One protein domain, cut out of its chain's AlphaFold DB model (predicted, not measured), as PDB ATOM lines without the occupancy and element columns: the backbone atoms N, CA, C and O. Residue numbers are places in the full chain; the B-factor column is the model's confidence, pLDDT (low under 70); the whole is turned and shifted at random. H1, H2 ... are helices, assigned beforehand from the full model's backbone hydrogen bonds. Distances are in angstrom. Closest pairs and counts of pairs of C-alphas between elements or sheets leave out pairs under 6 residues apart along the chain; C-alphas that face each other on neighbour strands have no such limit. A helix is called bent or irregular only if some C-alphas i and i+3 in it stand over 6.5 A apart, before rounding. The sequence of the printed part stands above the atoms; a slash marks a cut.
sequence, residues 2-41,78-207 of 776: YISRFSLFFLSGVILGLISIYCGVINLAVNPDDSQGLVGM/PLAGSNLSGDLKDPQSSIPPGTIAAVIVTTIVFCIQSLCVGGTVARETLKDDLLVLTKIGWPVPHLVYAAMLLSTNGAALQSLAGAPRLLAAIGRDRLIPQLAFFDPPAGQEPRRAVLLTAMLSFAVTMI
ATOM      1  N   TYR A   2     -51.264 -17.200 114.424       66.00
ATOM      2  CA  TYR A   2     -51.161 -16.954 115.874       66.00
ATOM      3  C   TYR A   2     -51.077 -18.229 116.727       66.00
ATOM      4  O   TYR A   2     -50.363 -18.231 117.721       66.00
ATOM      5  N   ILE A   3     -51.712 -19.329 116.306       65.62
ATOM      6  CA  ILE A   3     -51.746 -20.598 117.059       65.62
ATOM      7  C   ILE A   3     -50.335 -21.114 117.411       65.62
ATOM      8  O   ILE A   3     -50.097 -21.470 118.560       65.62
ATOM      9  N   SER A   4     -49.365 -21.068 116.485       64.31
ATOM     10  CA  SER A   4     -47.994 -21.521 116.787       64.31
ATOM     11  C   SER A   4     -47.273 -20.612 117.784       64.31
ATOM     12  O   SER A   4     -46.524 -21.106 118.618       64.31
ATOM     13  N   ARG A   5     -47.538 -19.299 117.771       70.75
ATOM     14  CA  ARG A   5     -46.981 -18.356 118.757       70.75
ATOM     15  C   ARG A   5     -47.600 -18.539 120.145       70.75
ATOM     16  O   ARG A   5     -46.901 -18.385 121.138       70.75
ATOM     17  N   PHE A   6     -48.880 -18.907 120.210       77.75
ATOM     18  CA  PHE A   6     -49.568 -19.213 121.466       77.75
ATOM     19  C   PHE A   6     -49.215 -20.594 122.040       77.75
ATOM     20  O   PHE A   6     -49.432 -20.813 123.226       77.75
ATOM     21  N   SER A   7     -48.620 -21.506 121.262       77.25
ATOM     22  CA  SER A   7     -48.209 -22.829 121.766       77.25
ATOM     23  C   SER A   7     -47.261 -22.744 122.972       77.25
ATOM     24  O   SER A   7     -47.457 -23.450 123.957       77.25
ATOM     25  N   LEU A   8     -46.303 -21.808 122.949       82.00
ATOM     26  CA  LEU A   8     -45.384 -21.551 124.064       82.00
ATOM     27  C   LEU A   8     -46.108 -21.015 125.303       82.00
ATOM     28  O   LEU A   8     -45.742 -21.354 126.426       82.00
ATOM     29  N   PHE A   9     -47.153 -20.212 125.104       86.44
ATOM     30  CA  PHE A   9     -47.984 -19.709 126.194       86.44
ATOM     31  C   PHE A   9     -48.771 -20.852 126.853       86.44
ATOM     32  O   PHE A   9     -48.725 -21.000 128.075       86.44
ATOM     33  N   PHE A  10     -49.402 -21.725 126.064       86.75
ATOM     34  CA  PHE A  10     -50.080 -22.912 126.598       86.75
ATOM     35  C   PHE A  10     -49.103 -23.839 127.331       86.75
ATOM     36  O   PHE A  10     -49.397 -24.279 128.442       86.75
ATOM     37  N   LEU A  11     -47.912 -24.061 126.767       86.88
ATOM     38  CA  LEU A  11     -46.862 -24.856 127.401       86.88
ATOM     39  C   LEU A  11     -46.399 -24.246 128.731       86.88
ATOM     40  O   LEU A  11     -46.257 -24.972 129.711       86.88
ATOM     41  N   SER A  12     -46.217 -22.921 128.804       87.75
ATOM     42  CA  SER A  12     -45.857 -22.261 130.066       87.75
ATOM     43  C   SER A  12     -46.925 -22.440 131.145       87.75
ATOM     44  O   SER A  12     -46.577 -22.677 132.299       87.75
ATOM     45  N   GLY A  13     -48.212 -22.419 130.777       89.31
ATOM     46  CA  GLY A  13     -49.306 -22.686 131.709       89.31
ATOM     47  C   GLY A  13     -49.252 -24.109 132.269       89.31
ATOM     48  O   GLY A  13     -49.371 -24.297 133.477       89.31
ATOM     49  N   VAL A  14     -48.989 -25.100 131.412       89.38
ATOM     50  CA  VAL A  14     -48.831 -26.506 131.826       89.38
ATOM     51  C   VAL A  14     -47.637 -26.678 132.763       89.38
ATOM     52  O   VAL A  14     -47.774 -27.304 133.810       89.38
ATOM     53  N   ILE A  15     -46.481 -26.096 132.428       91.44
ATOM     54  CA  ILE A  15     -45.273 -26.187 133.260       91.44
ATOM     55  C   ILE A  15     -45.516 -25.560 134.637       91.44
ATOM     56  O   ILE A  15     -45.178 -26.171 135.648       91.44
ATOM     57  N   LEU A  16     -46.143 -24.381 134.696       91.56
ATOM     58  CA  LEU A  16     -46.491 -23.735 135.964       91.56
ATOM     59  C   LEU A  16     -47.472 -24.578 136.791       91.56
ATOM     60  O   LEU A  16     -47.301 -24.691 138.003       91.56
ATOM     61  N   GLY A  17     -48.453 -25.212 136.142       92.31
ATOM     62  CA  GLY A  17     -49.366 -26.153 136.792       92.31
ATOM     63  C   GLY A  17     -48.639 -27.363 137.380       92.31
ATOM     64  O   GLY A  17     -48.850 -27.692 138.544       92.31
ATOM     65  N   LEU A  18     -47.732 -27.982 136.619       91.69
ATOM     66  CA  LEU A  18     -46.930 -29.118 137.087       91.69
ATOM     67  C   LEU A  18     -46.021 -28.737 138.261       91.69
ATOM     68  O   LEU A  18     -45.982 -29.453 139.257       91.69
ATOM     69  N   ILE A  19     -45.335 -27.591 138.183       92.81
ATOM     70  CA  ILE A  19     -44.513 -27.077 139.289       92.81
ATOM     71  C   ILE A  19     -45.377 -26.874 140.537       92.81
ATOM     72  O   ILE A  19     -44.984 -27.295 141.621       92.81
ATOM     73  N   SER A  20     -46.571 -26.295 140.387       93.25
ATOM     74  CA  SER A  20     -47.497 -26.085 141.502       93.25
ATOM     75  C   SER A  20     -47.944 -27.393 142.158       93.25
ATOM     76  O   SER A  20     -48.017 -27.472 143.385       93.25
ATOM     77  N   ILE A  21     -48.190 -28.436 141.361       91.69
ATOM     78  CA  ILE A  21     -48.532 -29.763 141.878       91.69
ATOM     79  C   ILE A  21     -47.342 -30.372 142.630       91.69
ATOM     80  O   ILE A  21     -47.514 -30.846 143.749       91.69
ATOM     81  N   TYR A  22     -46.128 -30.322 142.074       91.88
ATOM     82  CA  TYR A  22     -44.945 -30.881 142.736       91.88
ATOM     83  C   TYR A  22     -44.562 -30.127 144.015       91.88
ATOM     84  O   TYR A  22     -44.221 -30.756 145.016       91.88
ATOM     85  N   CYS A  23     -44.673 -28.797 144.034       91.19
ATOM     86  CA  CYS A  23     -44.509 -28.023 145.265       91.19
ATOM     87  C   CYS A  23     -45.590 -28.368 146.299       91.19
ATOM     88  O   CYS A  23     -45.295 -28.439 147.489       91.19
ATOM     89  N   GLY A  24     -46.818 -28.631 145.845       89.00
ATOM     90  CA  GLY A  24     -47.916 -29.117 146.676       89.00
ATOM     91  C   GLY A  24     -47.632 -30.460 147.330       89.00
ATOM     92  O   GLY A  24     -47.777 -30.599 148.540       89.00
ATOM     93  N   VAL A  25     -47.130 -31.423 146.555       88.88
ATOM     94  CA  VAL A  25     -46.686 -32.738 147.046       88.88
ATOM     95  C   VAL A  25     -45.618 -32.595 148.136       88.88
ATOM     96  O   VAL A  25     -45.710 -33.253 149.169       88.88
ATOM     97  N   ILE A  26     -44.633 -31.711 147.937       87.88
ATOM     98  CA  ILE A  26     -43.580 -31.449 148.932       87.88
ATOM     99  C   ILE A  26     -44.165 -30.802 150.193       87.88
ATOM    100  O   ILE A  26     -43.790 -31.183 151.299       87.88
ATOM    101  N   ASN A  27     -45.094 -29.853 150.053       87.69
ATOM    102  CA  ASN A  27     -45.749 -29.238 151.206       87.69
ATOM    103  C   ASN A  27     -46.571 -30.266 151.996       87.69
ATOM    104  O   ASN A  27     -46.446 -30.332 153.209       87.69
ATOM    105  N   LEU A  28     -47.322 -31.130 151.316       85.12
ATOM    106  CA  LEU A  28     -48.120 -32.191 151.935       85.12
ATOM    107  C   LEU A  28     -47.287 -33.239 152.680       85.12
ATOM    108  O   LEU A  28     -47.799 -33.898 153.579       85.12
ATOM    109  N   ALA A  29     -46.001 -33.388 152.351       79.31
ATOM    110  CA  ALA A  29     -45.087 -34.182 153.171       79.31
ATOM    111  C   ALA A  29     -44.812 -33.521 154.539       79.31
ATOM    112  O   ALA A  29     -44.593 -34.211 155.529       79.31
ATOM    113  N   VAL A  30     -44.855 -32.189 154.618       81.06
ATOM    114  CA  VAL A  30     -44.614 -31.424 155.852       81.06
ATOM    115  C   VAL A  30     -45.915 -31.134 156.610       81.06
ATOM    116  O   VAL A  30     -45.937 -31.237 157.833       81.06
ATOM    117  N   ASN A  31     -46.994 -30.799 155.898       82.12
ATOM    118  CA  ASN A  31     -48.299 -30.419 156.441       82.12
ATOM    119  C   ASN A  31     -49.416 -31.241 155.766       82.12
ATOM    120  O   ASN A  31     -49.986 -30.781 154.772       82.12
ATOM    121  N   PRO A  32     -49.724 -32.453 156.258       79.75
ATOM    122  CA  PRO A  32     -50.845 -33.235 155.742       79.75
ATOM    123  C   PRO A  32     -52.191 -32.592 156.121       79.75
ATOM    124  O   PRO A  32     -52.331 -32.002 157.192       79.75
ATOM    125  N   ASP A  33     -53.185 -32.722 155.239       79.69
ATOM    126  CA  ASP A  33     -54.569 -32.286 155.456       79.69
ATOM    127  C   ASP A  33     -55.526 -33.476 155.287       79.69
ATOM    128  O   ASP A  33     -56.111 -33.724 154.224       79.69
ATOM    129  N   ASP A  34     -55.698 -34.221 156.379       75.44
ATOM    130  CA  ASP A  34     -56.554 -35.409 156.430       75.44
ATOM    131  C   ASP A  34     -58.031 -35.088 156.141       75.44
ATOM    132  O   ASP A  34     -58.769 -35.957 155.677       75.44
ATOM    133  N   SER A  35     -58.470 -33.836 156.340       73.25
ATOM    134  CA  SER A  35     -59.864 -33.425 156.120       73.25
ATOM    135  C   SER A  35     -60.278 -33.481 154.647       73.25
ATOM    136  O   SER A  35     -61.446 -33.716 154.332       73.25
ATOM    137  N   GLN A  36     -59.312 -33.323 153.740       74.75
ATOM    138  CA  GLN A  36     -59.501 -33.448 152.295       74.75
ATOM    139  C   GLN A  36     -58.983 -34.787 151.747       74.75
ATOM    140  O   GLN A  36     -58.961 -34.987 150.532       74.75
ATOM    141  N   GLY A  37     -58.577 -35.711 152.628       77.25
ATOM    142  CA  GLY A  37     -57.955 -36.985 152.264       77.25
ATOM    143  C   GLY A  37     -56.535 -36.842 151.707       77.25
ATOM    144  O   GLY A  37     -56.090 -37.700 150.942       77.25
ATOM    145  N   LEU A  38     -55.833 -35.761 152.062       83.38
ATOM    146  CA  LEU A  38     -54.465 -35.470 151.641       83.38
ATOM    147  C   LEU A  38     -53.489 -35.833 152.771       83.38
ATOM    148  O   LEU A  38     -53.076 -34.995 153.564       83.38
ATOM    149  N   VAL A  39     -53.130 -37.108 152.842       79.56
ATOM    150  CA  VAL A  39     -52.469 -37.717 154.011       79.56
ATOM    151  C   VAL A  39     -50.935 -37.560 153.979       79.56
ATOM    152  O   VAL A  39     -50.246 -37.819 154.963       79.56
ATOM    153  N   GLY A  40     -50.365 -37.122 152.849       77.38
ATOM    154  CA  GLY A  40     -48.915 -36.952 152.693       77.38
ATOM    155  C   GLY A  40     -48.140 -38.279 152.605       77.38
ATOM    156  O   GLY A  40     -48.702 -39.368 152.724       77.38
ATOM    157  N   MET A  41     -46.824 -38.203 152.366       76.62
ATOM    158  CA  MET A  41     -45.969 -39.378 152.082       76.62
ATOM    159  C   MET A  41     -45.315 -40.016 153.328       76.62
ATOM    160  O   MET A  41     -44.429 -40.859 153.186       76.62
ATOM    161  N   PRO A  78     -47.908 -38.738 118.948       83.19
ATOM    162  CA  PRO A  78     -46.500 -38.512 118.599       83.19
ATOM    163  C   PRO A  78     -46.323 -37.962 117.163       83.19
ATOM    164  O   PRO A  78     -45.239 -37.504 116.796       83.19
ATOM    165  N   LEU A  79     -47.388 -37.990 116.350       81.38
ATOM    166  CA  LEU A  79     -47.445 -37.492 114.974       81.38
ATOM    167  C   LEU A  79     -47.689 -35.976 114.884       81.38
ATOM    168  O   LEU A  79     -47.549 -35.410 113.795       81.38
ATOM    169  N   ALA A  80     -47.961 -35.290 115.999       78.69
ATOM    170  CA  ALA A  80     -48.102 -33.835 116.036       78.69
ATOM    171  C   ALA A  80     -46.912 -33.112 115.379       78.69
ATOM    172  O   ALA A  80     -47.102 -32.157 114.625       78.69
ATOM    173  N   GLY A  81     -45.689 -33.608 115.606       76.94
ATOM    174  CA  GLY A  81     -44.474 -33.064 114.995       76.94
ATOM    175  C   GLY A  81     -44.430 -33.231 113.473       76.94
ATOM    176  O   GLY A  81     -43.985 -32.330 112.765       76.94
ATOM    177  N   SER A  82     -44.946 -34.349 112.948       79.50
ATOM    178  CA  SER A  82     -45.019 -34.589 111.500       79.50
ATOM    179  C   SER A  82     -46.125 -33.795 110.805       79.50
ATOM    180  O   SER A  82     -45.965 -33.439 109.642       79.50
ATOM    181  N   ASN A  83     -47.201 -33.436 111.511       75.94
ATOM    182  CA  ASN A  83     -48.300 -32.641 110.949       75.94
ATOM    183  C   ASN A  83     -47.874 -31.209 110.557       75.94
ATOM    184  O   ASN A  83     -48.583 -30.536 109.811       75.94
ATOM    185  N   LEU A  84     -46.717 -30.749 111.045       70.69
ATOM    186  CA  LEU A  84     -46.113 -29.446 110.750       70.69
ATOM    187  C   LEU A  84     -44.858 -29.565 109.869       70.69
ATOM    188  O   LEU A  84     -44.064 -28.630 109.796       70.69
ATOM    189  N   SER A  85     -44.656 -30.696 109.183       74.62
ATOM    190  CA  SER A  85     -43.447 -30.932 108.383       74.62
ATOM    191  C   SER A  85     -43.224 -29.894 107.281       74.62
ATOM    192  O   SER A  85     -42.082 -29.636 106.927       74.62
ATOM    193  N   GLY A  86     -44.289 -29.285 106.748       68.75
ATOM    194  CA  GLY A  86     -44.191 -28.219 105.744       68.75
ATOM    195  C   GLY A  86     -43.684 -26.876 106.287       68.75
ATOM    196  O   GLY A  86     -43.220 -26.053 105.506       68.75
ATOM    197  N   ASP A  87     -43.736 -26.671 107.607       73.00
ATOM    198  CA  ASP A  87     -43.348 -25.421 108.273       73.00
ATOM    199  C   ASP A  87     -41.943 -25.500 108.916       73.00
ATOM    200  O   ASP A  87     -41.438 -24.509 109.450       73.00
ATOM    201  N   LEU A  88     -41.300 -26.675 108.903       78.62
ATOM    202  CA  LEU A  88     -39.978 -26.899 109.498       78.62
ATOM    203  C   LEU A  88     -38.849 -26.550 108.517       78.62
ATOM    204  O   LEU A  88     -38.893 -26.923 107.348       78.62
ATOM    205  N   LYS A  89     -37.779 -25.918 109.024       82.06
ATOM    206  CA  LYS A  89     -36.565 -25.609 108.240       82.06
ATOM    207  C   LYS A  89     -35.891 -26.869 107.682       82.06
ATOM    208  O   LYS A  89     -35.442 -26.867 106.543       82.06
ATOM    209  N   ASP A  90     -35.801 -27.919 108.496       86.50
ATOM    210  CA  ASP A  90     -35.335 -29.242 108.075       86.50
ATOM    211  C   ASP A  90     -36.153 -30.333 108.791       86.50
ATOM    212  O   ASP A  90     -35.877 -30.668 109.952       86.50
ATOM    213  N   PRO A  91     -37.179 -30.891 108.124       86.25
ATOM    214  CA  PRO A  91     -38.030 -31.927 108.701       86.25
ATOM    215  C   PRO A  91     -37.275 -33.226 109.012       86.25
ATOM    216  O   PRO A  91     -37.617 -33.911 109.976       86.25
ATOM    217  N   GLN A  92     -36.248 -33.576 108.225       85.44
ATOM    218  CA  GLN A  92     -35.552 -34.863 108.359       85.44
ATOM    219  C   GLN A  92     -34.705 -34.924 109.629       85.44
ATOM    220  O   GLN A  92     -34.629 -35.980 110.259       85.44
ATOM    221  N   SER A  93     -34.097 -33.804 110.022       85.62
ATOM    222  CA  SER A  93     -33.320 -33.711 111.260       85.62
ATOM    223  C   SER A  93     -34.159 -33.324 112.477       85.62
ATOM    224  O   SER A  93     -33.827 -33.748 113.581       85.62
ATOM    225  N   SER A  94     -35.251 -32.569 112.307       89.25
ATOM    226  CA  SER A  94     -36.028 -32.032 113.437       89.25
ATOM    227  C   SER A  94     -37.069 -33.011 113.994       89.25
ATOM    228  O   SER A  94     -37.258 -33.071 115.209       89.25
ATOM    229  N   ILE A  95     -37.743 -33.787 113.133       90.56
ATOM    230  CA  ILE A  95     -38.852 -34.658 113.555       90.56
ATOM    231  C   ILE A  95     -38.365 -35.811 114.455       90.56
ATOM    232  O   ILE A  95     -38.896 -35.940 115.558       90.56
ATOM    233  N   PRO A  96     -37.353 -36.626 114.074       90.31
ATOM    234  CA  PRO A  96     -36.976 -37.792 114.877       90.31
ATOM    235  C   PRO A  96     -36.544 -37.471 116.322       90.31
ATOM    236  O   PRO A  96     -37.111 -38.069 117.240       90.31
ATOM    237  N   PRO A  97     -35.594 -36.545 116.585       90.25
ATOM    238  CA  PRO A  97     -35.200 -36.236 117.957       90.25
ATOM    239  C   PRO A  97     -36.305 -35.501 118.722       90.25
ATOM    240  O   PRO A  97     -36.476 -35.760 119.910       90.25
ATOM    241  N   GLY A  98     -37.084 -34.636 118.055       91.06
ATOM    242  CA  GLY A  98     -38.191 -33.911 118.679       91.06
ATOM    243  C   GLY A  98     -39.285 -34.845 119.199       91.06
ATOM    244  O   GLY A  98     -39.664 -34.759 120.366       91.06
ATOM    245  N   THR A  99     -39.745 -35.786 118.368       92.00
ATOM    246  CA  THR A  99     -40.772 -36.761 118.759       92.00
ATOM    247  C   THR A  99     -40.274 -37.702 119.860       92.00
ATOM    248  O   THR A  99     -40.986 -37.919 120.837       92.00
ATOM    249  N   ILE A 100     -39.048 -38.231 119.755       91.62
ATOM    250  CA  ILE A 100     -38.496 -39.151 120.768       91.62
ATOM    251  C   ILE A 100     -38.319 -38.442 122.117       91.62
ATOM    252  O   ILE A 100     -38.714 -38.987 123.147       91.62
ATOM    253  N   ALA A 101     -37.770 -37.223 122.126       92.88
ATOM    254  CA  ALA A 101     -37.600 -36.452 123.354       92.88
ATOM    255  C   ALA A 101     -38.948 -36.138 124.017       92.88
ATOM    256  O   ALA A 101     -39.077 -36.296 125.230       92.88
ATOM    257  N   ALA A 102     -39.962 -35.758 123.232       91.44
ATOM    258  CA  ALA A 102     -41.301 -35.489 123.747       91.44
ATOM    259  C   ALA A 102     -41.913 -36.723 124.426       91.44
ATOM    260  O   ALA A 102     -42.380 -36.612 125.556       91.44
ATOM    261  N   VAL A 103     -41.843 -37.898 123.786       92.50
ATOM    262  CA  VAL A 103     -42.363 -39.160 124.343       92.50
ATOM    263  C   VAL A 103     -41.635 -39.556 125.629       92.50
ATOM    264  O   VAL A 103     -42.273 -39.973 126.595       92.50
ATOM    265  N   ILE A 104     -40.307 -39.417 125.680       94.25
ATOM    266  CA  ILE A 104     -39.528 -39.740 126.886       94.25
ATOM    267  C   ILE A 104     -39.908 -38.801 128.035       94.25
ATOM    268  O   ILE A 104     -40.184 -39.266 129.140       94.25
ATOM    269  N   VAL A 105     -39.959 -37.490 127.780       93.50
ATOM    270  CA  VAL A 105     -40.294 -36.489 128.802       93.50
ATOM    271  C   VAL A 105     -41.710 -36.702 129.337       93.50
ATOM    272  O   VAL A 105     -41.892 -36.729 130.552       93.50
ATOM    273  N   THR A 106     -42.708 -36.901 128.471       91.81
ATOM    274  CA  THR A 106     -44.098 -37.115 128.911       91.81
ATOM    275  C   THR A 106     -44.254 -38.418 129.688       91.81
ATOM    276  O   THR A 106     -44.932 -38.430 130.711       91.81
ATOM    277  N   THR A 107     -43.567 -39.488 129.276       93.50
ATOM    278  CA  THR A 107     -43.562 -40.765 130.007       93.50
ATOM    279  C   THR A 107     -42.987 -40.598 131.414       93.50
ATOM    280  O   THR A 107     -43.586 -41.061 132.382       93.50
ATOM    281  N   ILE A 108     -41.858 -39.892 131.553       95.00
ATOM    282  CA  ILE A 108     -41.254 -39.602 132.862       95.00
ATOM    283  C   ILE A 108     -42.223 -38.791 133.728       95.00
ATOM    284  O   ILE A 108     -42.441 -39.141 134.886       95.00
ATOM    285  N   VAL A 109     -42.838 -37.746 133.164       92.88
ATOM    286  CA  VAL A 109     -43.809 -36.909 133.881       92.88
ATOM    287  C   VAL A 109     -45.012 -37.731 134.341       92.88
ATOM    288  O   VAL A 109     -45.377 -37.634 135.507       92.88
ATOM    289  N   PHE A 110     -45.598 -38.584 133.496       92.44
ATOM    290  CA  PHE A 110     -46.731 -39.428 133.892       92.44
ATOM    291  C   PHE A 110     -46.370 -40.437 134.987       92.44
ATOM    292  O   PHE A 110     -47.147 -40.612 135.929       92.44
ATOM    293  N   CYS A 111     -45.196 -41.068 134.909       92.56
ATOM    294  CA  CYS A 111     -44.729 -41.995 135.940       92.56
ATOM    295  C   CYS A 111     -44.505 -41.287 137.282       92.56
ATOM    296  O   CYS A 111     -45.006 -41.750 138.306       92.56
ATOM    297  N   ILE A 112     -43.800 -40.149 137.284       92.81
ATOM    298  CA  ILE A 112     -43.552 -39.364 138.503       92.81
ATOM    299  C   ILE A 112     -44.878 -38.876 139.088       92.81
ATOM    300  O   ILE A 112     -45.125 -39.069 140.273       92.81
ATOM    301  N   GLN A 113     -45.760 -38.321 138.257       90.44
ATOM    302  CA  GLN A 113     -47.061 -37.827 138.691       90.44
ATOM    303  C   GLN A 113     -47.901 -38.932 139.344       90.44
ATOM    304  O   GLN A 113     -48.474 -38.714 140.411       90.44
ATOM    305  N   SER A 114     -47.938 -40.125 138.744       89.25
ATOM    306  CA  SER A 114     -48.689 -41.267 139.280       89.25
ATOM    307  C   SER A 114     -48.155 -41.711 140.645       89.25
ATOM    308  O   SER A 114     -48.936 -41.967 141.560       89.25
ATOM    309  N   LEU A 115     -46.827 -41.748 140.811       88.88
ATOM    310  CA  LEU A 115     -46.178 -42.093 142.081       88.88
ATOM    311  C   LEU A 115     -46.397 -41.020 143.156       88.88
ATOM    312  O   LEU A 115     -46.686 -41.357 144.302       88.88
ATOM    313  N   CYS A 116     -46.281 -39.741 142.792       88.81
ATOM    314  CA  CYS A 116     -46.489 -38.623 143.707       88.81
ATOM    315  C   CYS A 116     -47.931 -38.581 144.219       88.81
ATOM    316  O   CYS A 116     -48.138 -38.502 145.424       88.81
ATOM    317  N   VAL A 117     -48.920 -38.683 143.326       87.81
ATOM    318  CA  VAL A 117     -50.346 -38.639 143.687       87.81
ATOM    319  C   VAL A 117     -50.762 -39.877 144.482       87.81
ATOM    320  O   VAL A 117     -51.436 -39.750 145.500       87.81
ATOM    321  N   GLY A 118     -50.313 -41.070 144.074       86.44
ATOM    322  CA  GLY A 118     -50.579 -42.308 144.814       86.44
ATOM    323  C   GLY A 118     -49.912 -42.360 146.194       86.44
ATOM    324  O   GLY A 118     -50.340 -43.124 147.056       86.44
ATOM    325  N   GLY A 119     -48.869 -41.556 146.417       85.56
ATOM    326  CA  GLY A 119     -48.197 -41.430 147.707       85.56
ATOM    327  C   GLY A 119     -48.802 -40.382 148.643       85.56
ATOM    328  O   GLY A 119     -48.645 -40.526 149.851       85.56
ATOM    329  N   THR A 120     -49.462 -39.343 148.121       86.56
ATOM    330  CA  THR A 120     -49.956 -38.205 148.921       86.56
ATOM    331  C   THR A 120     -51.448 -38.229 149.221       86.56
ATOM    332  O   THR A 120     -51.870 -37.584 150.180       86.56
ATOM    333  N   VAL A 121     -52.249 -38.940 148.428       86.94
ATOM    334  CA  VAL A 121     -53.714 -38.940 148.530       86.94
ATOM    335  C   VAL A 121     -54.219 -40.288 149.047       86.94
ATOM    336  O   VAL A 121     -53.752 -41.345 148.623       86.94
ATOM    337  N   ALA A 122     -55.210 -40.261 149.940       86.19
ATOM    338  CA  ALA A 122     -55.911 -41.460 150.381       86.19
ATOM    339  C   ALA A 122     -56.622 -42.168 149.212       86.19
ATOM    340  O   ALA A 122     -57.208 -41.537 148.330       86.19
ATOM    341  N   ARG A 123     -56.626 -43.505 149.231       82.12
ATOM    342  CA  ARG A 123     -57.165 -44.328 148.135       82.12
ATOM    343  C   ARG A 123     -58.643 -44.067 147.829       82.12
ATOM    344  O   ARG A 123     -59.021 -44.098 146.665       82.12
ATOM    345  N   GLU A 124     -59.460 -43.811 148.847       81.44
ATOM    346  CA  GLU A 124     -60.892 -43.533 148.658       81.44
ATOM    347  C   GLU A 124     -61.111 -42.178 147.969       81.44
ATOM    348  O   GLU A 124     -61.869 -42.084 147.006       81.44
ATOM    349  N   THR A 125     -60.342 -41.154 148.346       83.69
ATOM    350  CA  THR A 125     -60.373 -39.844 147.679       83.69
ATOM    351  C   THR A 125     -59.939 -39.933 146.213       83.69
ATOM    352  O   THR A 125     -60.496 -39.231 145.376       83.69
ATOM    353  N   LEU A 126     -58.995 -40.821 145.872       82.62
ATOM    354  CA  LEU A 126     -58.586 -41.059 144.478       82.62
ATOM    355  C   LEU A 126     -59.687 -41.682 143.605       82.62
ATOM    356  O   LEU A 126     -59.633 -41.530 142.386       82.62
ATOM    357  N   LYS A 127     -60.656 -42.392 144.198       80.44
ATOM    358  CA  LYS A 127     -61.782 -42.993 143.464       80.44
ATOM    359  C   LYS A 127     -62.905 -41.987 143.224       80.44
ATOM    360  O   LYS A 127     -63.475 -41.969 142.135       80.44
ATOM    361  N   ASP A 128     -63.200 -41.164 144.227       79.75
ATOM    362  CA  ASP A 128     -64.371 -40.286 144.215       79.75
ATOM    363  C   ASP A 128     -64.083 -38.893 143.624       79.75
ATOM    364  O   ASP A 128     -64.960 -38.294 142.998       79.75
ATOM    365  N   ASP A 129     -62.866 -38.359 143.791       82.94
ATOM    366  CA  ASP A 129     -62.531 -36.987 143.393       82.94
ATOM    367  C   ASP A 129     -61.701 -36.910 142.101       82.94
ATOM    368  O   ASP A 129     -60.469 -36.966 142.099       82.94
ATOM    369  N   LEU A 130     -62.389 -36.678 140.981       82.06
ATOM    370  CA  LEU A 130     -61.773 -36.492 139.660       82.06
ATOM    371  C   LEU A 130     -60.898 -35.227 139.554       82.06
ATOM    372  O   LEU A 130     -60.101 -35.115 138.621       82.06
ATOM    373  N   LEU A 131     -61.039 -34.263 140.473       85.44
ATOM    374  CA  LEU A 131     -60.301 -32.996 140.468       85.44
ATOM    375  C   LEU A 131     -59.266 -32.913 141.594       85.44
ATOM    376  O   LEU A 131     -58.752 -31.832 141.869       85.44
ATOM    377  N   VAL A 132     -58.880 -34.040 142.194       86.38
ATOM    378  CA  VAL A 132     -57.953 -34.079 143.337       86.38
ATOM    379  C   VAL A 132     -56.621 -33.350 143.097       86.38
ATOM    380  O   VAL A 132     -56.056 -32.754 144.013       86.38
ATOM    381  N   LEU A 133     -56.139 -33.305 141.850       86.94
ATOM    382  CA  LEU A 133     -54.918 -32.581 141.475       86.94
ATOM    383  C   LEU A 133     -54.987 -31.081 141.779       86.94
ATOM    384  O   LEU A 133     -53.958 -30.463 142.051       86.94
ATOM    385  N   THR A 134     -56.177 -30.483 141.735       87.50
ATOM    386  CA  THR A 134     -56.342 -29.053 142.009       87.50
ATOM    387  C   THR A 134     -56.235 -28.751 143.497       87.50
ATOM    388  O   THR A 134     -55.711 -27.701 143.854       87.50
ATOM    389  N   LYS A 135     -56.645 -29.693 144.358       86.00
ATOM    390  CA  LYS A 135     -56.524 -29.594 145.820       86.00
ATOM    391  C   LYS A 135     -55.077 -29.705 146.295       86.00
ATOM    392  O   LYS A 135     -54.704 -29.058 147.264       86.00
ATOM    393  N   ILE A 136     -54.253 -30.471 145.580       86.94
ATOM    394  CA  ILE A 136     -52.813 -30.595 145.857       86.94
ATOM    395  C   ILE A 136     -52.065 -29.290 145.532       86.94
ATOM    396  O   ILE A 136     -51.044 -29.001 146.148       86.94
ATOM    397  N   GLY A 137     -52.540 -28.506 144.561       87.88
ATOM    398  CA  GLY A 137     -51.824 -27.346 144.025       87.88
ATOM    399  C   GLY A 137     -51.421 -26.306 145.077       87.88
ATOM    400  O   GLY A 137     -52.270 -25.682 145.709       87.88
ATOM    401  N   TRP A 138     -50.117 -26.047 145.197       87.00
ATOM    402  CA  TRP A 138     -49.544 -25.024 146.080       87.00
ATOM    403  C   TRP A 138     -48.657 -24.060 145.275       87.00
ATOM    404  O   TRP A 138     -48.038 -24.495 144.301       87.00
ATOM    405  N   PRO A 139     -48.552 -22.757 145.606       84.50
ATOM    406  CA  PRO A 139     -49.166 -22.026 146.725       84.50
ATOM    407  C   PRO A 139     -50.636 -21.642 146.527       84.50
ATOM    408  O   PRO A 139     -51.297 -21.273 147.493       84.50
ATOM    409  N   VAL A 140     -51.156 -21.724 145.298       87.19
ATOM    410  CA  VAL A 140     -52.539 -21.352 144.974       87.19
ATOM    411  C   VAL A 140     -53.220 -22.496 144.207       87.19
ATOM    412  O   VAL A 140     -52.875 -22.710 143.044       87.19
ATOM    413  N   PRO A 141     -54.235 -23.172 144.782       81.38
ATOM    414  CA  PRO A 141     -54.976 -24.262 144.124       81.38
ATOM    415  C   PRO A 141     -55.575 -23.885 142.757       81.38
ATOM    416  O   PRO A 141     -55.589 -24.672 141.808       81.38
ATOM    417  N   HIS A 142     -56.020 -22.632 142.607       87.19
ATOM    418  CA  HIS A 142     -56.586 -22.115 141.355       87.19
ATOM    419  C   HIS A 142     -55.591 -22.080 140.186       87.19
ATOM    420  O   HIS A 142     -56.015 -22.052 139.030       87.19
ATOM    421  N   LEU A 143     -54.279 -22.119 140.454       89.19
ATOM    422  CA  LEU A 143     -53.261 -22.160 139.406       89.19
ATOM    423  C   LEU A 143     -53.350 -23.459 138.593       89.19
ATOM    424  O   LEU A 143     -53.241 -23.423 137.369       89.19
ATOM    425  N   VAL A 144     -53.620 -24.588 139.255       89.38
ATOM    426  CA  VAL A 144     -53.788 -25.889 138.591       89.38
ATOM    427  C   VAL A 144     -55.071 -25.912 137.757       89.38
ATOM    428  O   VAL A 144     -55.054 -26.388 136.624       89.38
ATOM    429  N   TYR A 145     -56.162 -25.314 138.254       89.19
ATOM    430  CA  TYR A 145     -57.390 -25.123 137.469       89.19
ATOM    431  C   TYR A 145     -57.142 -24.305 136.196       89.19
ATOM    432  O   TYR A 145     -57.566 -24.702 135.110       89.19
ATOM    433  N   ALA A 146     -56.435 -23.178 136.313       90.00
ATOM    434  CA  ALA A 146     -56.098 -22.339 135.168       90.00
ATOM    435  C   ALA A 146     -55.201 -23.084 134.166       90.00
ATOM    436  O   ALA A 146     -55.455 -23.040 132.962       90.00
ATOM    437  N   ALA A 147     -54.196 -23.818 134.653       90.81
ATOM    438  CA  ALA A 147     -53.311 -24.628 133.821       90.81
ATOM    439  C   ALA A 147     -54.071 -25.727 133.062       90.81
ATOM    440  O   ALA A 147     -53.850 -25.900 131.863       90.81
ATOM    441  N   MET A 148     -55.003 -26.417 133.727       89.06
ATOM    442  CA  MET A 148     -55.866 -27.425 133.110       89.06
ATOM    443  C   MET A 148     -56.689 -26.823 131.965       89.06
ATOM    444  O   MET A 148     -56.652 -27.347 130.855       89.06
ATOM    445  N   LEU A 149     -57.356 -25.685 132.196       89.94
ATOM    446  CA  LEU A 149     -58.153 -24.998 131.171       89.94
ATOM    447  C   LEU A 149     -57.305 -24.513 129.988       89.94
ATOM    448  O   LEU A 149     -57.728 -24.612 128.835       89.94
ATOM    449  N   LEU A 150     -56.107 -23.978 130.250       89.56
ATOM    450  CA  LEU A 150     -55.178 -23.568 129.194       89.56
ATOM    451  C   LEU A 150     -54.718 -24.773 128.364       89.56
ATOM    452  O   LEU A 150     -54.673 -24.685 127.138       89.56
ATOM    453  N   SER A 151     -54.406 -25.890 129.023       87.81
ATOM    454  CA  SER A 151     -53.953 -27.121 128.375       87.81
ATOM    455  C   SER A 151     -55.027 -27.716 127.464       87.81
ATOM    456  O   SER A 151     -54.775 -27.942 126.278       87.81
ATOM    457  N   THR A 152     -56.251 -27.895 127.976       88.75
ATOM    458  CA  THR A 152     -57.358 -28.491 127.213       88.75
ATOM    459  C   THR A 152     -57.762 -27.622 126.027       88.75
ATOM    460  O   THR A 152     -57.967 -28.139 124.929       88.75
ATOM    461  N   ASN A 153     -57.811 -26.297 126.202       88.19
ATOM    462  CA  ASN A 153     -58.100 -25.371 125.106       88.19
ATOM    463  C   ASN A 153     -56.992 -25.370 124.045       88.19
ATOM    464  O   ASN A 153     -57.290 -25.348 122.851       88.19
ATOM    465  N   GLY A 154     -55.722 -25.431 124.458       85.88
ATOM    466  CA  GLY A 154     -54.587 -25.533 123.540       85.88
ATOM    467  C   GLY A 154     -54.652 -26.795 122.673       85.88
ATOM    468  O   GLY A 154     -54.570 -26.706 121.446       85.88
ATOM    469  N   ALA A 155     -54.878 -27.956 123.296       84.62
ATOM    470  CA  ALA A 155     -54.999 -29.238 122.599       84.62
ATOM    471  C   ALA A 155     -56.215 -29.286 121.651       84.62
ATOM    472  O   ALA A 155     -56.109 -29.766 120.515       84.62
ATOM    473  N   ALA A 156     -57.356 -28.731 122.077       86.19
ATOM    474  CA  ALA A 156     -58.557 -28.639 121.248       86.19
ATOM    475  C   ALA A 156     -58.333 -27.750 120.012       86.19
ATOM    476  O   ALA A 156     -58.676 -28.146 118.896       86.19
ATOM    477  N   LEU A 157     -57.700 -26.581 120.181       84.69
ATOM    478  CA  LEU A 157     -57.367 -25.678 119.073       84.69
ATOM    479  C   LEU A 157     -56.393 -26.315 118.077       84.69
ATOM    480  O   LEU A 157     -56.564 -26.156 116.868       84.69
ATOM    481  N   GLN A 158     -55.388 -27.048 118.564       81.56
ATOM    482  CA  GLN A 158     -54.442 -27.761 117.707       81.56
ATOM    483  C   GLN A 158     -55.140 -28.843 116.878       81.56
ATOM    484  O   GLN A 158     -54.941 -28.908 115.664       81.56
ATOM    485  N   SER A 159     -56.002 -29.644 117.506       84.00
ATOM    486  CA  SER A 159     -56.753 -30.706 116.824       84.00
ATOM    487  C   SER A 159     -57.721 -30.140 115.779       84.00
ATOM    488  O   SER A 159     -57.789 -30.642 114.654       84.00
ATOM    489  N   LEU A 160     -58.407 -29.038 116.111       84.12
ATOM    490  CA  LEU A 160     -59.333 -28.350 115.210       84.12
ATOM    491  C   LEU A 160     -58.620 -27.666 114.032       84.12
ATOM    492  O   LEU A 160     -59.210 -27.516 112.967       84.12
ATOM    493  N   ALA A 161     -57.353 -27.275 114.189       80.12
ATOM    494  CA  ALA A 161     -56.544 -26.736 113.097       80.12
ATOM    495  C   ALA A 161     -55.887 -27.836 112.239       80.12
ATOM    496  O   ALA A 161     -55.751 -27.671 111.026       80.12
ATOM    497  N   GLY A 162     -55.473 -28.950 112.851       81.19
ATOM    498  CA  GLY A 162     -54.750 -30.034 112.184       81.19
ATOM    499  C   GLY A 162     -55.636 -30.919 111.307       81.19
ATOM    500  O   GLY A 162     -55.323 -31.136 110.134       81.19
ATOM    501  N   ALA A 163     -56.769 -31.392 111.837       86.25
ATOM    502  CA  ALA A 163     -57.630 -32.346 111.132       86.25
ATOM    503  C   ALA A 163     -58.170 -31.824 109.777       86.25
ATOM    504  O   ALA A 163     -58.093 -32.563 108.790       86.25
ATOM    505  N   PRO A 164     -58.632 -30.561 109.648       88.38
ATOM    506  CA  PRO A 164     -59.079 -30.016 108.363       88.38
ATOM    507  C   PRO A 164     -57.978 -29.943 107.310       88.38
ATOM    508  O   PRO A 164     -58.243 -30.136 106.126       88.38
ATOM    509  N   ARG A 165     -56.741 -29.658 107.734       83.81
ATOM    510  CA  ARG A 165     -55.582 -29.566 106.840       83.81
ATOM    511  C   ARG A 165     -55.190 -30.937 106.310       83.81
ATOM    512  O   ARG A 165     -54.928 -31.057 105.116       83.81
ATOM    513  N   LEU A 166     -55.228 -31.962 107.163       84.88
ATOM    514  CA  LEU A 166     -55.016 -33.347 106.747       84.88
ATOM    515  C   LEU A 166     -56.090 -33.789 105.741       84.88
ATOM    516  O   LEU A 166     -55.763 -34.336 104.691       84.88
ATOM    517  N   LEU A 167     -57.362 -33.486 106.014       87.31
ATOM    518  CA  LEU A 167     -58.462 -33.822 105.107       87.31
ATOM    519  C   LEU A 167     -58.348 -33.100 103.753       87.31
ATOM    520  O   LEU A 167     -58.573 -33.708 102.708       87.31
ATOM    521  N   ALA A 168     -57.964 -31.822 103.761       85.06
ATOM    522  CA  ALA A 168     -57.734 -31.047 102.545       85.06
ATOM    523  C   ALA A 168     -56.549 -31.585 101.725       85.06
ATOM    524  O   ALA A 168     -56.643 -31.652 100.501       85.06
ATOM    525  N   ALA A 169     -55.464 -32.012 102.381       80.31
ATOM    526  CA  ALA A 169     -54.329 -32.646 101.711       80.31
ATOM    527  C   ALA A 169     -54.748 -33.948 101.004       80.31
ATOM    528  O   ALA A 169     -54.467 -34.118  99.821       80.31
ATOM    529  N   ILE A 170     -55.530 -34.803 101.676       82.44
ATOM    530  CA  ILE A 170     -56.078 -36.031 101.073       82.44
ATOM    531  C   ILE A 170     -56.990 -35.708  99.874       82.44
ATOM    532  O   ILE A 170     -56.957 -36.407  98.859       82.44
ATOM    533  N   GLY A 171     -57.800 -34.647  99.967       81.94
ATOM    534  CA  GLY A 171     -58.649 -34.181  98.866       81.94
ATOM    535  C   GLY A 171     -57.850 -33.712  97.644       81.94
ATOM    536  O   GLY A 171     -58.231 -34.003  96.508       81.94
ATOM    537  N   ARG A 172     -56.708 -33.054  97.875       77.56
ATOM    538  CA  ARG A 172     -55.797 -32.564  96.831       77.56
ATOM    539  C   ARG A 172     -55.085 -33.685  96.079       77.56
ATOM    540  O   ARG A 172     -54.885 -33.574  94.868       77.56
ATOM    541  N   ASP A 173     -54.754 -34.772  96.774       73.12
ATOM    542  CA  ASP A 173     -54.087 -35.941  96.187       73.12
ATOM    543  C   ASP A 173     -55.006 -36.741  95.243       73.12
ATOM    544  O   ASP A 173     -54.538 -37.600  94.497       73.12
ATOM    545  N   ARG A 174     -56.320 -36.458  95.248       73.19
ATOM    546  CA  ARG A 174     -57.348 -37.092  94.394       73.19
ATOM    547  C   ARG A 174     -57.353 -38.630  94.440       73.19
ATOM    548  O   ARG A 174     -57.860 -39.272  93.523       73.19
ATOM    549  N   LEU A 175     -56.861 -39.226  95.531       71.88
ATOM    550  CA  LEU A 175     -56.900 -40.678  95.764       71.88
ATOM    551  C   LEU A 175     -58.334 -41.197  95.945       71.88
ATOM    552  O   LEU A 175     -58.656 -42.319  95.558       71.88
ATOM    553  N   ILE A 176     -59.200 -40.366  96.528       80.88
ATOM    554  CA  ILE A 176     -60.633 -40.619  96.693       80.88
ATOM    555  C   ILE A 176     -61.363 -39.449  96.019       80.88
ATOM    556  O   ILE A 176     -61.412 -38.362  96.600       80.88
ATOM    557  N   PRO A 177     -61.924 -39.629  94.808       76.69
ATOM    558  CA  PRO A 177     -62.510 -38.536  94.025       76.69
ATOM    559  C   PRO A 177     -63.581 -37.732  94.771       76.69
ATOM    560  O   PRO A 177     -63.689 -36.523  94.600       76.69
ATOM    561  N   GLN A 178     -64.340 -38.384  95.652       84.06
ATOM    562  CA  GLN A 178     -65.385 -37.757  96.460       84.06
ATOM    563  C   GLN A 178     -64.827 -36.748  97.481       84.06
ATOM    564  O   GLN A 178     -65.507 -35.782  97.823       84.06
ATOM    565  N   LEU A 179     -63.586 -36.936  97.948       83.75
ATOM    566  CA  LEU A 179     -62.930 -36.028  98.895       83.75
ATOM    567  C   LEU A 179     -62.383 -34.759  98.226       83.75
ATOM    568  O   LEU A 179     -62.055 -33.807  98.932       83.75
ATOM    569  N   ALA A 180     -62.357 -34.686  96.887       81.62
ATOM    570  CA  ALA A 180     -61.951 -33.481  96.158       81.62
ATOM    571  C   ALA A 180     -62.841 -32.264  96.480       81.62
ATOM    572  O   ALA A 180     -62.409 -31.124  96.354       81.62
ATOM    573  N   PHE A 181     -64.067 -32.486  96.968       85.44
ATOM    574  CA  PHE A 181     -64.946 -31.420  97.456       85.44
ATOM    575  C   PHE A 181     -64.325 -30.578  98.589       85.44
ATOM    576  O   PHE A 181     -64.687 -29.408  98.753       85.44
ATOM    577  N   PHE A 182     -63.403 -31.161  99.364       86.25
ATOM    578  CA  PHE A 182     -62.730 -30.514 100.489       86.25
ATOM    579  C   PHE A 182     -61.425 -29.799 100.109       86.25
ATOM    580  O   PHE A 182     -60.841 -29.156 100.983       86.25
ATOM    581  N   ASP A 183     -60.980 -29.872  98.849       81.69
ATOM    582  CA  ASP A 183     -59.779 -29.176  98.368       81.69
ATOM    583  C   ASP A 183     -60.051 -27.661  98.235       81.69
ATOM    584  O   ASP A 183     -60.939 -27.259  97.471       81.69
ATOM    585  N   PRO A 184     -59.363 -26.792  99.004       81.31
ATOM    586  CA  PRO A 184     -59.519 -25.350  98.878       81.31
ATOM    587  C   PRO A 184     -58.735 -24.792  97.676       81.31
ATOM    588  O   PRO A 184     -57.689 -25.330  97.313       81.31
ATOM    589  N   PRO A 185     -59.162 -23.646  97.114       78.00
ATOM    590  CA  PRO A 185     -58.346 -22.884  96.172       78.00
ATOM    591  C   PRO A 185     -56.975 -22.531  96.767       78.00
ATOM    592  O   PRO A 185     -56.846 -22.352  97.982       78.00
ATOM    593  N   ALA A 186     -55.955 -22.395  95.914       72.38
ATOM    594  CA  ALA A 186     -54.583 -22.112  96.336       72.38
ATOM    595  C   ALA A 186     -54.509 -20.911  97.304       72.38
ATOM    596  O   ALA A 186     -55.058 -19.842  97.041       72.38
ATOM    597  N   GLY A 187     -53.847 -21.108  98.450       70.69
ATOM    598  CA  GLY A 187     -53.666 -20.083  99.484       70.69
ATOM    599  C   GLY A 187     -54.861 -19.852 100.420       70.69
ATOM    600  O   GLY A 187     -54.748 -19.041 101.339       70.69
ATOM    601  N   GLN A 188     -55.990 -20.551 100.241       76.75
ATOM    602  CA  GLN A 188     -57.151 -20.433 101.128       76.75
ATOM    603  C   GLN A 188     -57.193 -21.533 102.198       76.75
ATOM    604  O   GLN A 188     -56.816 -22.679 101.966       76.75
ATOM    605  N   GLU A 189     -57.704 -21.186 103.384       80.94
ATOM    606  CA  GLU A 189     -57.965 -22.153 104.458       80.94
ATOM    607  C   GLU A 189     -59.151 -23.078 104.088       80.94
ATOM    608  O   GLU A 189     -60.137 -22.615 103.496       80.94
ATOM    609  N   PRO A 190     -59.116 -24.373 104.453       87.12
ATOM    610  CA  PRO A 190     -60.092 -25.372 104.023       87.12
ATOM    611  C   PRO A 190     -61.419 -25.272 104.795       87.12
ATOM    612  O   PRO A 190     -61.750 -26.114 105.628       87.12
ATOM    613  N   ARG A 191     -62.227 -24.244 104.497       88.94
ATOM    614  CA  ARG A 191     -63.483 -23.927 105.215       88.94
ATOM    615  C   ARG A 191     -64.466 -25.099 105.290       88.94
ATOM    616  O   ARG A 191     -65.085 -25.316 106.326       88.94
ATOM    617  N   ARG A 192     -64.599 -25.867 104.203       89.50
ATOM    618  CA  ARG A 192     -65.498 -27.035 104.134       89.50
ATOM    619  C   ARG A 192     -65.035 -28.167 105.049       89.50
ATOM    620  O   ARG A 192     -65.858 -28.777 105.722       89.50
ATOM    621  N   ALA A 193     -63.726 -28.418 105.099       89.88
ATOM    622  CA  ALA A 193     -63.147 -29.417 105.990       89.88
ATOM    623  C   ALA A 193     -63.278 -28.983 107.457       89.88
ATOM    624  O   ALA A 193     -63.671 -29.789 108.293       89.88
ATOM    625  N   VAL A 194     -63.043 -27.696 107.753       90.56
ATOM    626  CA  VAL A 194     -63.252 -27.121 109.095       90.56
ATOM    627  C   VAL A 194     -64.697 -27.326 109.541       90.56
ATOM    628  O   VAL A 194     -64.927 -27.830 110.639       90.56
ATOM    629  N   LEU A 195     -65.669 -27.014 108.680       91.69
ATOM    630  CA  LEU A 195     -67.085 -27.204 108.985       91.69
ATOM    631  C   LEU A 195     -67.408 -28.670 109.309       91.69
ATOM    632  O   LEU A 195     -68.052 -28.930 110.321       91.69
ATOM    633  N   LEU A 196     -66.922 -29.623 108.505       91.56
ATOM    634  CA  LEU A 196     -67.121 -31.051 108.773       91.56
ATOM    635  C   LEU A 196     -66.521 -31.460 110.124       91.56
ATOM    636  O   LEU A 196     -67.195 -32.105 110.924       91.56
ATOM    637  N   THR A 197     -65.275 -31.065 110.401       91.19
ATOM    638  CA  THR A 197     -64.630 -31.389 111.682       91.19
ATOM    639  C   THR A 197     -65.361 -30.765 112.867       91.19
ATOM    640  O   THR A 197     -65.518 -31.425 113.887       91.19
ATOM    641  N   ALA A 198     -65.881 -29.543 112.727       90.56
ATOM    642  CA  ALA A 198     -66.664 -28.892 113.769       90.56
ATOM    643  C   ALA A 198     -67.989 -29.628 114.026       90.56
ATOM    644  O   ALA A 198     -68.333 -29.854 115.183       90.56
ATOM    645  N   MET A 199     -68.699 -30.057 112.974       92.06
ATOM    646  CA  MET A 199     -69.932 -30.843 113.118       92.06
ATOM    647  C   MET A 199     -69.680 -32.190 113.806       92.06
ATOM    648  O   MET A 199     -70.425 -32.563 114.709       92.06
ATOM    649  N   LEU A 200     -68.621 -32.908 113.410       90.56
ATOM    650  CA  LEU A 200     -68.266 -34.196 114.014       90.56
ATOM    651  C   LEU A 200     -67.867 -34.040 115.486       90.56
ATOM    652  O   LEU A 200     -68.372 -34.771 116.337       90.56
ATOM    653  N   SER A 201     -67.024 -33.056 115.805       89.12
ATOM    654  CA  SER A 201     -66.636 -32.762 117.189       89.12
ATOM    655  C   SER A 201     -67.839 -32.349 118.042       89.12
ATOM    656  O   SER A 201     -67.963 -32.788 119.186       89.12
ATOM    657  N   PHE A 202     -68.759 -31.550 117.492       90.50
ATOM    658  CA  PHE A 202     -69.984 -31.155 118.184       90.50
ATOM    659  C   PHE A 202     -70.870 -32.368 118.503       90.50
ATOM    660  O   PHE A 202     -71.307 -32.513 119.642       90.50
ATOM    661  N   ALA A 203     -71.061 -33.279 117.544       89.44
ATOM    662  CA  ALA A 203     -71.842 -34.499 117.746       89.44
ATOM    663  C   ALA A 203     -71.271 -35.386 118.865       89.44
ATOM    664  O   ALA A 203     -72.023 -35.875 119.704       89.44
ATOM    665  N   VAL A 204     -69.945 -35.550 118.921       86.38
ATOM    666  CA  VAL A 204     -69.281 -36.316 119.992       86.38
ATOM    667  C   VAL A 204     -69.384 -35.599 121.342       86.38
ATOM    668  O   VAL A 204     -69.584 -36.246 122.365       86.38
ATOM    669  N   THR A 205     -69.316 -34.266 121.363       86.56
ATOM    670  CA  THR A 205     -69.446 -33.479 122.603       86.56
ATOM    671  C   THR A 205     -70.845 -33.592 123.218       86.56
ATOM    672  O   THR A 205     -70.980 -33.592 124.440       86.56
ATOM    673  N   MET A 206     -71.886 -33.759 122.394       88.31
ATOM    674  CA  MET A 206     -73.264 -33.956 122.865       88.31
ATOM    675  C   MET A 206     -73.477 -35.257 123.657       88.31
ATOM    676  O   MET A 206     -74.482 -35.368 124.351       88.31
ATOM    677  N   ILE A 207     -72.551 -36.223 123.594       86.62
ATOM    678  CA  ILE A 207     -72.614 -37.455 124.400       86.62
ATOM    679  C   ILE A 207     -72.487 -37.138 125.901       86.62
ATOM    680  O   ILE A 207     -73.040 -37.858 126.724       86.62
TER     681      ILE A 207
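Overview. This is residues 2 to 41 and 78 to 207 of the 776 residues of the protein "Hypothetical protein" of Dictyocha speculum (UniProt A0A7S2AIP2). Three long helices, H1, H3 and H6, make a loose, elongated frame: H1 and H6 run side by side in opposite ways along part of H6, and H3 meets H1 near the last residues of both and spreads away from H6. H5 packs on H1 and H6 at that end, while at the far end of H6 the chain turns through H7 and H8 folds back, its last residues 202 to 205 sticking out. The 170 printed residues hold eight named helices, H1 to H8 in order, and no named strand; the class is all helix. The whole is loose, with a radius of gyration of the C-alphas of 20.8 A and spans of 63 by 41 by 25 A.

Arrangement. H1, residues 2 to 30, and H6, residues 141 to 172, touch, closest at the C-alphas of Gly 17 and Val 144, 4.8 A, with residues 143 to 158 alone of H6; they run opposite ways at a shallow tilt of 34 degrees, only just short of steep. H2, residues 78 to 87, and H3, residues 91 to 120, form a helical hairpin, with the C-alphas of Ser 85 and Pro 91 closest at 5.5 A. H3 touches H1 with residues 116 to 120 alone, closest at the C-alphas of Val 25 and Thr 120, 6.6 A, the same way at a shallow tilt of 28 degrees; H3 and H6 are apart. H4, residues 123 to 128, meets H3 only through their link. H5, residues 132 to 136, touches H1, closest at the C-alphas of Gly 24 and Ile 136, 5.2 A, and touches H6 at those of Thr 134 and Val 144, 5.3 A. H6, the hub, touches four helices. H7, residues 177 to 182, touches it at the C-alphas of Gly 171 and Ala 180, 4.3 A, a steep tilt of 46 degrees. H8, residues 191 to 205, touches it at those of Pro 164 and Ala 193, 4.7 A, opposite ways at a steep tilt of 47 degrees. Helix packing is part aligned, part crossed: of five touching pairs given a tilt, three are shallow. Every O i to N i+4 pair is within hydrogen-bond range in H4, H5 and H8, against 22 of 25 in H1, 24 of 26 in H3, 25 of 28 in H6, 1 of 6 in H2 and 0 of 2 in H7; for O i to N i+3, H2 has 4 of 7 and H7 2 of 3.

Along the chain. H1 begins at C-alpha 2, (-51.161, -16.954, 115.874), and is 43.0 A long; H3 is 42.4 A and H6 48.0 A. H6 ends at C-alpha 172, (-55.797, -32.564, 96.831). H8, 20.7 A long, ends at C-alpha 205, (-69.446, -33.479, 122.603). H2 is irregular, with C-alphas 83 and 86 8.0 A apart, and H3 only just, with C-alphas 93 and 96 6.6 A apart.

Size, cuts and confidence. The two C-alphas farthest apart, those of Val 30 and Pro 177, are 64.8 A apart. Residues 42 to 77 are not printed, and C-alphas 41 and 78 are 33.5 A apart across the cut. Of the links printed whole, H7 to H8 is short and the others are tight. Mean pLDDT of the printed part is 84.8; residues 2 to 4 and 86 are under 70.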